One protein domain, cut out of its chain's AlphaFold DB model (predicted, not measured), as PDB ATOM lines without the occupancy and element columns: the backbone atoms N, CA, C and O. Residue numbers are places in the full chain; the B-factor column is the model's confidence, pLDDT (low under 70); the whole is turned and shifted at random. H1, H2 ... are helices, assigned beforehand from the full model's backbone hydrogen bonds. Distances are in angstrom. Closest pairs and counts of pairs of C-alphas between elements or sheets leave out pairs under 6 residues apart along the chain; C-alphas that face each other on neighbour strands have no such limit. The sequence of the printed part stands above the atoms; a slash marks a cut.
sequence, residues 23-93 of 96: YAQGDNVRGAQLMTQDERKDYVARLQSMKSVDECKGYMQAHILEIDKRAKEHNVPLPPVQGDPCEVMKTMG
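AT A GLANCE: This is residues 23 to 93 of the 96 residues of an uncharacterized protein of Hydrogenophilales bacterium 28-61-23 (UniProt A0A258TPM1). The long helix H2 runs along the longest axis with H1 folded back beside it, and residues 74 to 84 fold back along H2 to the short H3. The printed part has 71 residues, with three named helices in the order H1, H2, H3, which hold 41 of them, and no named strand; its class is all helix, and it is compact, with a radius of gyration of the C-alphas of 12.1 A, and spans 38 by 21 by 16 A. Residues 23 to 36 hold no named element.

IN THESE COORDINATES: H2, residues 53 to 73, spans 30.2 A. H1, residues 37 to 49, spans 18.7 A from C-alpha 37 at (101.281, 110.527, 137.319). H3, residues 85 to 91, spans 9.8 A to C-alpha 91 at (97.994, 88.092, 121.076).

HOW THE PARTS SIT: H2, with residues 53 to 57 alone, touches H3 in a helical hairpin, a shallow tilt of 18 degrees, opposite ways; the closest C-alphas, of Cys 56 and Cys 86, are 5.7 A apart. H1 and H2 are close but not clearly touching, a shallow tilt of 20 degrees, opposite ways; the closest C-alphas, of Leu 47 and Cys 56, are 6.7 A apart. H1 and H3 are near each other. In H1, H2 and H3 every O i to N i+4 pair is within hydrogen-bond range.

THE WHOLE: The C-alphas farthest apart, of Asn 75 and Gly 93, are 38.4 A apart. The printed part has no cut; the H2 to H3 link is long. No printed residue is under 70 in pLDDT.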
ATOM      1  N   TYR A  23     107.041  98.477 129.080       91.31
ATOM      2  CA  TYR A  23     107.264  99.692 128.279       91.31
ATOM      3  C   TYR A  23     106.000 100.544 128.047       91.31
ATOM      4  O   TYR A  23     106.069 101.631 127.481       91.31
ATOM      5  N   ALA A  24     104.830 100.050 128.448       93.38
ATOM      6  CA  ALA A  24     103.552 100.726 128.283       93.38
ATOM      7  C   ALA A  24     102.907 101.069 129.639       93.38
ATOM      8  O   ALA A  24     101.695 101.225 129.714       93.38
ATOM      9  N   GLN A  25     103.685 101.182 130.721       92.81
ATOM     10  CA  GLN A  25     103.160 101.583 132.030       92.81
ATOM     11  C   GLN A  25     104.148 102.425 132.845       92.81
ATOM     12  O   GLN A  25     105.365 102.266 132.735       92.81
ATOM     13  N   GLY A  26     103.604 103.287 133.707       91.44
ATOM     14  CA  GLY A  26     104.382 104.086 134.658       91.44
ATOM     15  C   GLY A  26     105.466 104.934 133.991       91.44
ATOM     16  O   GLY A  26     105.244 105.523 132.934       91.44
ATOM     17  N   ASP A  27     106.649 104.979 134.606       93.88
ATOM     18  CA  ASP A  27     107.796 105.757 134.113       93.88
ATOM     19  C   ASP A  27     108.402 105.214 132.806       93.88
ATOM     20  O   ASP A  27     109.210 105.891 132.180       93.88
ATOM     21  N   ASN A  28     108.007 104.014 132.371       93.44
ATOM     22  CA  ASN A  28     108.543 103.388 131.162       93.44
ATOM     23  C   ASN A  28     107.761 103.750 129.895       93.44
ATOM     24  O   ASN A  28     108.201 103.409 128.798       93.44
ATOM     25  N   VAL A  29     106.605 104.415 130.026       94.81
ATOM     26  CA  VAL A  29     105.882 104.947 128.864       94.81
ATOM     27  C   VAL A  29     106.806 105.914 128.128       94.81
ATOM     28  O   VAL A  29     107.451 106.772 128.733       94.81
ATOM     29  N   ARG A  30     106.882 105.802 126.802       96.38
ATOM     30  CA  ARG A  30     107.652 106.754 125.996       96.38
ATOM     31  C   ARG A  30     107.134 108.175 126.245       96.38
ATOM     32  O   ARG A  30     105.983 108.464 125.951       96.38
ATOM     33  N   GLY A  31     108.004 109.060 126.726       96.81
ATOM     34  CA  GLY A  31     107.627 110.435 127.057       96.81
ATOM     35  C   GLY A  31     106.917 110.578 128.403       96.81
ATOM     36  O   GLY A  31     106.295 111.606 128.640       96.81
ATOM     37  N   ALA A  32     107.031 109.596 129.303       96.88
ATOM     38  CA  ALA A  32     106.469 109.650 130.650       96.88
ATOM     39  C   ALA A  32     106.870 110.910 131.440       96.88
ATOM     40  O   ALA A  32     106.104 111.356 132.286       96.88
ATOM     41  N   GLN A  33     108.034 111.505 131.156       97.12
ATOM     42  CA  GLN A  33     108.489 112.769 131.745       97.12
ATOM     43  C   GLN A  33     107.696 114.008 131.278       97.12
ATOM     44  O   GLN A  33     107.838 115.079 131.858       97.12
ATOM     45  N   LEU A  34     106.878 113.869 130.232       98.12
ATOM     46  CA  LEU A  34     105.964 114.888 129.695       98.12
ATOM     47  C   LEU A  34     104.508 114.645 130.128       98.12
ATOM     48  O   LEU A  34     103.583 115.274 129.607       98.12
ATOM     49  N   MET A  35     104.308 113.692 131.039       98.00
ATOM     50  CA  MET A  35     103.015 113.288 131.567       98.00
ATOM     51  C   MET A  35     103.021 113.386 133.090       98.00
ATOM     52  O   MET A  35     104.015 113.108 133.761       98.00
ATOM     53  N   THR A  36     101.873 113.722 133.654       97.94
ATOM     54  CA  THR A  36     101.618 113.611 135.088       97.94
ATOM     55  C   THR A  36     101.484 112.146 135.508       97.94
ATOM     56  O   THR A  36     101.334 111.232 134.693       97.94
ATOM     57  N   GLN A  37     101.523 111.881 136.817       96.31
ATOM     58  CA  GLN A  37     101.281 110.527 137.319       96.31
ATOM     59  C   GLN A  37      99.875 110.024 136.957       96.31
ATOM     60  O   GLN A  37      99.729 108.846 136.632       96.31
ATOM     61  N   ASP A  38      98.870 110.898 136.980       97.31
ATOM     62  CA  ASP A  38      97.488 110.515 136.697       97.31
ATOM     63  C   ASP A  38      97.260 110.277 135.203       97.31
ATOM     64  O   ASP A  38      96.715 109.235 134.854       97.31
ATOM     65  N   GLU A  39      97.831 111.099 134.314       97.88
ATOM     66  CA  GLU A  39      97.807 110.828 132.865       97.88
ATOM     67  C   GLU A  39      98.405 109.453 132.521       97.88
ATOM     68  O   GLU A  39      97.932 108.769 131.615       97.88
ATOM     69  N   ARG A  40      99.434 109.008 133.254       96.31
ATOM     70  CA  ARG A  40     100.046 107.687 133.038       96.31
ATOM     71  C   ARG A  40      99.155 106.545 133.518       96.31
ATOM     72  O   ARG A  40      99.121 105.498 132.872       96.31
ATOM     73  N   LYS A  41      98.428 106.729 134.624       95.31
ATOM     74  CA  LYS A  41      97.423 105.758 135.090       95.31
ATOM     75  C   LYS A  41      96.262 105.679 134.101       95.31
ATOM     76  O   LYS A  41      95.877 104.576 133.714       95.31
ATOM     77  N   ASP A  42      95.772 106.830 133.651       96.56
ATOM     78  CA  ASP A  42      94.671 106.937 132.696       96.56
ATOM     79  C   ASP A  42      95.037 106.320 131.349       96.56
ATOM     80  O   ASP A  42      94.231 105.594 130.773       96.56
ATOM     81  N   TYR A  43      96.271 106.514 130.880       96.81
ATOM     82  CA  TYR A  43      96.790 105.857 129.681       96.81
ATOM     83  C   TYR A  43      96.700 104.326 129.767       96.81
ATOM     84  O   TYR A  43      96.146 103.675 128.874       96.81
ATOM     85  N   VAL A  44      97.178 103.737 130.870       94.62
ATOM     86  CA  VAL A  44      97.121 102.280 131.080       94.62
ATOM     87  C   VAL A  44      95.671 101.805 131.184       94.62
ATOM     88  O   VAL A  44      95.292 100.831 130.530       94.62
ATOM     89  N   ALA A  45      94.844 102.496 131.971       94.81
ATOM     90  CA  ALA A  45      93.433 102.159 132.138       94.81
ATOM     91  C   ALA A  45      92.678 102.227 130.802       94.81
ATOM     92  O   ALA A  45      91.886 101.336 130.480       94.81
ATOM     93  N   ARG A  46      92.969 103.246 129.984       96.25
ATOM     94  CA  ARG A  46      92.347 103.436 128.678       96.25
ATOM     95  C   ARG A  46      92.726 102.314 127.722       96.25
ATOM     96  O   ARG A  46      91.812 101.715 127.154       96.25
ATOM     97  N   LEU A  47      94.007 101.954 127.616       94.88
ATOM     98  CA  LEU A  47      94.448 100.816 126.799       94.88
ATOM     99  C   LEU A  47      93.777  99.506 127.210       94.88
ATOM    100  O   LEU A  47      93.261  98.775 126.370       94.88
ATOM    101  N   GLN A  48      93.724  99.229 128.512       92.69
ATOM    102  CA  GLN A  48      93.121  98.004 129.037       92.69
ATOM    103  C   GLN A  48      91.600  97.926 128.831       92.69
ATOM    104  O   GLN A  48      91.042  96.826 128.886       92.69
ATOM    105  N   SER A  49      90.934  99.066 128.615       94.62
ATOM    106  CA  SER A  49      89.482  99.141 128.423       94.62
ATOM    107  C   SER A  49      89.020  98.772 127.008       94.62
ATOM    108  O   SER A  49      87.872  98.342 126.842       94.62
ATOM    109  N   MET A  50      89.904  98.905 126.016       96.12
ATOM    110  CA  MET A  50      89.589  98.776 124.589       96.12
ATOM    111  C   MET A  50      89.127  97.376 124.213       96.12
ATOM    112  O   MET A  50      89.423  96.402 124.907       96.12
ATOM    113  N   LYS A  51      88.369  97.280 123.115       95.38
ATOM    114  CA  LYS A  51      87.752  96.016 122.667       95.38
ATOM    115  C   LYS A  51      88.226  95.536 121.303       95.38
ATOM    116  O   LYS A  51      88.105  94.343 121.020       95.38
ATOM    117  N   SER A  52      88.776  96.430 120.487       97.81
ATOM    118  CA  SER A  52      89.261  96.102 119.147       97.81
ATOM    119  C   SER A  52      90.681  96.592 118.907       97.81
ATOM    120  O   SER A  52      91.141  97.554 119.529       97.81
ATOM    121  N   VAL A  53      91.370  95.931 117.980       97.75
ATOM    122  CA  VAL A  53      92.691  96.347 117.498       97.75
ATOM    123  C   VAL A  53      92.632  97.744 116.884       97.75
ATOM    124  O   VAL A  53      93.523  98.549 117.149       97.75
ATOM    125  N   ASP A  54      91.577  98.062 116.135       98.00
ATOM    126  CA  ASP A  54      91.426  99.364 115.479       98.00
ATOM    127  C   ASP A  54      91.247 100.502 116.493       98.00
ATOM    128  O   ASP A  54      91.916 101.530 116.388       98.00
ATOM    129  N   GLU A  55      90.419 100.299 117.528       98.19
ATOM    130  CA  GLU A  55      90.279 101.255 118.637       98.19
ATOM    131  C   GLU A  55      91.631 101.495 119.323       98.19
ATOM    132  O   GLU A  55      92.010 102.639 119.586       98.19
ATOM    133  N   CYS A  56      92.383 100.417 119.563       98.06
ATOM    134  CA  CYS A  56      93.692 100.507 120.192       98.06
ATOM    135  C   CYS A  56      94.711 101.256 119.342       98.06
ATOM    136  O   CYS A  56      95.372 102.168 119.841       98.06
ATOM    137  N   LYS A  57      94.817 100.922 118.054       97.81
ATOM    138  CA  LYS A  57      95.764 101.574 117.147       97.81
ATOM    139  C   LYS A  57      95.433 103.049 116.959       97.81
ATOM    140  O   LYS A  57      96.343 103.874 117.013       97.81
ATOM    141  N   GLY A  58      94.149 103.388 116.831       98.31
ATOM    142  CA  GLY A  58      93.702 104.778 116.757       98.31
ATOM    143  C   GLY A  58      94.091 105.576 118.003       98.31
ATOM    144  O   GLY A  58      94.651 106.667 117.894       98.31
ATOM    145  N   TYR A  59      93.874 105.011 119.192       98.19
ATOM    146  CA  TYR A  59      94.279 105.656 120.440       98.19
ATOM    147  C   TYR A  59      95.797 105.786 120.585       98.19
ATOM    148  O   TYR A  59      96.282 106.863 120.922       98.19
ATOM    149  N   MET A  60      96.555 104.723 120.303       97.62
ATOM    150  CA  MET A  60      98.018 104.753 120.383       97.62
ATOM    151  C   MET A  60      98.615 105.785 119.429       97.62
ATOM    152  O   MET A  60      99.512 106.527 119.821       97.62
ATOM    153  N   GLN A  61      98.099 105.881 118.202       97.81
ATOM    154  CA  GLN A  61      98.538 106.888 117.241       97.81
ATOM    155  C   GLN A  61      98.266 108.306 117.755       97.81
ATOM    156  O   GLN A  61      99.162 109.150 117.711       97.81
ATOM    157  N   ALA A  62      97.062 108.563 118.275       98.06
ATOM    158  CA  ALA A  62      96.717 109.862 118.845       98.06
ATOM    159  C   ALA A  62      97.624 110.219 120.033       98.06
ATOM    160  O   ALA A  62      98.161 111.325 120.086       98.06
ATOM    161  N   HIS A  63      97.858 109.265 120.935       98.00
ATOM    162  CA  HIS A  63      98.719 109.457 122.096       98.00
ATOM    163  C   HIS A  63     100.178 109.737 121.699       98.00
ATOM    164  O   HIS A  63     100.791 110.669 122.214       98.00
ATOM    165  N   ILE A  64     100.735 108.993 120.735       97.38
ATOM    166  CA  ILE A  64     102.100 109.226 120.235       97.38
ATOM    167  C   ILE A  64     102.233 110.635 119.648       97.38
ATOM    168  O   ILE A  64     103.198 111.330 119.962       97.38
ATOM    169  N   LEU A  65     101.263 111.077 118.841       98.31
ATOM    170  CA  LEU A  65     101.274 112.414 118.240       98.31
ATOM    171  C   LEU A  65     101.199 113.525 119.290       98.31
ATOM    172  O   LEU A  65     101.881 114.543 119.164       98.31
ATOM    173  N   GLU A  66     100.387 113.333 120.327       98.31
ATOM    174  CA  GLU A  66     100.290 114.264 121.445       98.31
ATOM    175  C   GLU A  66     101.623 114.382 122.192       98.31
ATOM    176  O   GLU A  66     102.116 115.489 122.416       98.31
ATOM    177  N   ILE A  67     102.243 113.251 122.528       98.31
ATOM    178  CA  ILE A  67     103.530 113.222 123.228       98.31
ATOM    179  C   ILE A  67     104.652 113.806 122.358       98.31
ATOM    180  O   ILE A  67     105.476 114.569 122.862       98.31
ATOM    181  N   ASP A  68     104.653 113.541 121.051       98.25
ATOM    182  CA  ASP A  68     105.603 114.145 120.109       98.25
ATOM    183  C   ASP A  68     105.430 115.665 120.011       98.25
ATOM    184  O   ASP A  68     106.416 116.398 119.907       98.25
ATOM    185  N   LYS A  69     104.188 116.159 120.054       98.56
ATOM    186  CA  LYS A  69     103.905 117.597 120.091       98.56
ATOM    187  C   LYS A  69     104.461 118.226 121.370       98.56
ATOM    188  O   LYS A  69     105.240 119.171 121.270       98.56
ATOM    189  N   ARG A  70     104.133 117.667 122.542       98.44
ATOM    190  CA  ARG A  70     104.648 118.146 123.839       98.44
ATOM    191  C   ARG A  70     106.181 118.132 123.858       98.44
ATOM    192  O   ARG A  70     106.815 119.093 124.278       98.44
ATOM    193  N   ALA A  71     106.797 117.071 123.339       98.50
ATOM    194  CA  ALA A  71     108.250 116.954 123.268       98.50
ATOM    195  C   ALA A  71     108.894 118.058 122.428       98.50
ATOM    196  O   ALA A  71     109.900 118.629 122.844       98.50
ATOM    197  N   LYS A  72     108.297 118.401 121.280       98.25
ATOM    198  CA  LYS A  72     108.750 119.525 120.449       98.25
ATOM    199  C   LYS A  72     108.606 120.860 121.176       98.25
ATOM    200  O   LYS A  72     109.549 121.642 121.172       98.25
ATOM    201  N   GLU A  73     107.469 121.103 121.823       98.44
ATOM    202  CA  GLU A  73     107.207 122.341 122.577       98.44
ATOM    203  C   GLU A  73     108.204 122.535 123.731       98.44
ATOM    204  O   GLU A  73     108.667 123.647 123.978       98.44
ATOM    205  N   HIS A  74     108.598 121.443 124.388       97.81
ATOM    206  CA  HIS A  74     109.534 121.457 125.511       97.81
ATOM    207  C   HIS A  74     110.996 121.169 125.126       97.81
ATOM    208  O   HIS A  74     111.845 121.101 126.011       97.81
ATOM    209  N   ASN A  75     111.313 121.019 123.834       97.88
ATOM    210  CA  ASN A  75     112.644 120.641 123.332       97.88
ATOM    211  C   ASN A  75     113.221 119.375 124.003       97.88
ATOM    212  O   ASN A  75     114.423 119.274 124.255       97.88
ATOM    213  N   VAL A  76     112.363 118.397 124.297       97.62
ATOM    214  CA  VAL A  76     112.752 117.126 124.918       97.62
ATOM    215  C   VAL A  76     112.988 116.079 123.828       97.62
ATOM    216  O   VAL A  76     112.057 115.755 123.088       97.62
ATOM    217  N   PRO A  77     114.196 115.499 123.711       96.62
ATOM    218  CA  PRO A  77     114.425 114.394 122.790       96.62
ATOM    219  C   PRO A  77     113.705 113.140 123.295       96.62
ATOM    220  O   PRO A  77     113.852 112.745 124.454       96.62
ATOM    221  N   LEU A  78     112.937 112.491 122.417       96.56
ATOM    222  CA  LEU A  78     112.274 111.226 122.723       96.56
ATOM    223  C   LEU A  78     112.986 110.049 122.045       96.56
ATOM    224  O   LEU A  78     113.381 110.171 120.883       96.56
ATOM    225  N   PRO A  79     113.102 108.889 122.721       94.50
ATOM    226  CA  PRO A  79     113.562 107.664 122.078       94.50
ATOM    227  C   PRO A  79     112.566 107.216 120.993       94.50
ATOM    228  O   PRO A  79     111.420 107.684 120.967       94.50
ATOM    229  N   PRO A  80     112.952 106.290 120.098       93.25
ATOM    230  CA  PRO A  80     112.003 105.672 119.177       93.25
ATOM    231  C   PRO A  80     110.879 104.950 119.936       93.25
ATOM    232  O   PRO A  80     111.047 104.550 121.090       93.25
ATOM    233  N   VAL A  81     109.725 104.786 119.284       92.50
ATOM    234  CA  VAL A  81     108.614 103.984 119.819       92.50
ATOM    235  C   VAL A  81     109.081 102.538 119.991       92.50
ATOM    236  O   VAL A  81     109.689 101.969 119.086       92.50
ATOM    237  N   GLN A  82     108.816 101.960 121.163       89.06
ATOM    238  CA  GLN A  82     109.205 100.594 121.505       89.06
ATOM    239  C   GLN A  82     107.968  99.740 121.744       89.06
ATOM    240  O   GLN A  82     107.097 100.112 122.527       89.06
ATOM    241  N   GLY A  83     107.943  98.572 121.101       91.69
ATOM    242  CA  GLY A  83     106.854  97.612 121.222       91.69
ATOM    243  C   GLY A  83     105.522  98.109 120.654       91.69
ATOM    244  O   GLY A  83     105.389  99.239 120.187       91.69
ATOM    245  N   ASP A  84     104.531  97.226 120.695       94.88
ATOM    246  CA  ASP A  84     103.160  97.515 120.287       94.88
ATOM    247  C   ASP A  84     102.213  96.906 121.335       94.88
ATOM    248  O   ASP A  84     102.001  95.685 121.348       94.88
ATOM    249  N   PRO A  85     101.654  97.720 122.251       94.75
ATOM    250  CA  PRO A  85     100.753  97.205 123.271       94.75
ATOM    251  C   PRO A  85      99.451  96.663 122.663       94.75
ATOM    252  O   PRO A  85      98.850  95.766 123.252       94.75
ATOM    253  N   CYS A  86      99.025  97.140 121.487       96.12
ATOM    254  CA  CYS A  86      97.831  96.649 120.801       96.12
ATOM    255  C   CYS A  86      98.041  95.228 120.278       96.12
ATOM    256  O   CYS A  86      97.203  94.360 120.523       96.12
ATOM    257  N   GLU A  87      99.172  94.951 119.626       95.88
ATOM    258  CA  GLU A  87      99.489  93.592 119.163       95.88
ATOM    259  C   GLU A  87      99.705  92.624 120.333       95.88
ATOM    260  O   GLU A  87      99.274  91.469 120.266       95.88
ATOM    261  N   VAL A  88     100.284  93.082 121.452       94.31
ATOM    262  CA  VAL A  88     100.368  92.253 122.667       94.31
ATOM    263  C   VAL A  88      98.972  91.945 123.215       94.31
ATOM    264  O   VAL A  88      98.661  90.781 123.462       94.31
ATOM    265  N   MET A  89      98.096  92.946 123.355       94.25
ATOM    266  CA  MET A  89      96.723  92.728 123.826       94.25
ATOM    267  C   MET A  89      95.928  91.803 122.899       94.25
ATOM    268  O   MET A  89      95.171  90.962 123.387       94.25
ATOM    269  N   LYS A  90      96.126  91.916 121.583       95.38
ATOM    270  CA  LYS A  90      95.541  91.020 120.581       95.38
ATOM    271  C   LYS A  90      96.047  89.589 120.746       95.38
ATOM    272  O   LYS A  90      95.249  88.660 120.812       95.38
ATOM    273  N   THR A  91      97.360  89.410 120.879       94.38
ATOM    274  CA  THR A  91      97.994  88.092 121.076       94.38
ATOM    275  C   THR A  91      97.525  87.430 122.373       94.38
ATOM    276  O   THR A  91      97.330  86.220 122.423       94.38
ATOM    277  N   MET A  92      97.270  88.226 123.413       91.44
ATOM    278  CA  MET A  92      96.683  87.770 124.677       91.44
ATOM    279  C   MET A  92      95.171  87.490 124.594       91.44
ATOM    280  O   MET A  92      94.568  87.109 125.597       91.44
ATOM    281  N   GLY A  93      94.527  87.728 123.448       93.25
ATOM    282  CA  GLY A  93      93.084  87.558 123.268       93.25
ATOM    283  C   GLY A  93      92.220  88.580 124.017       93.25
ATOM    284  O   GLY A  93      91.031  88.337 124.218       93.25
TER     285      GLY A  93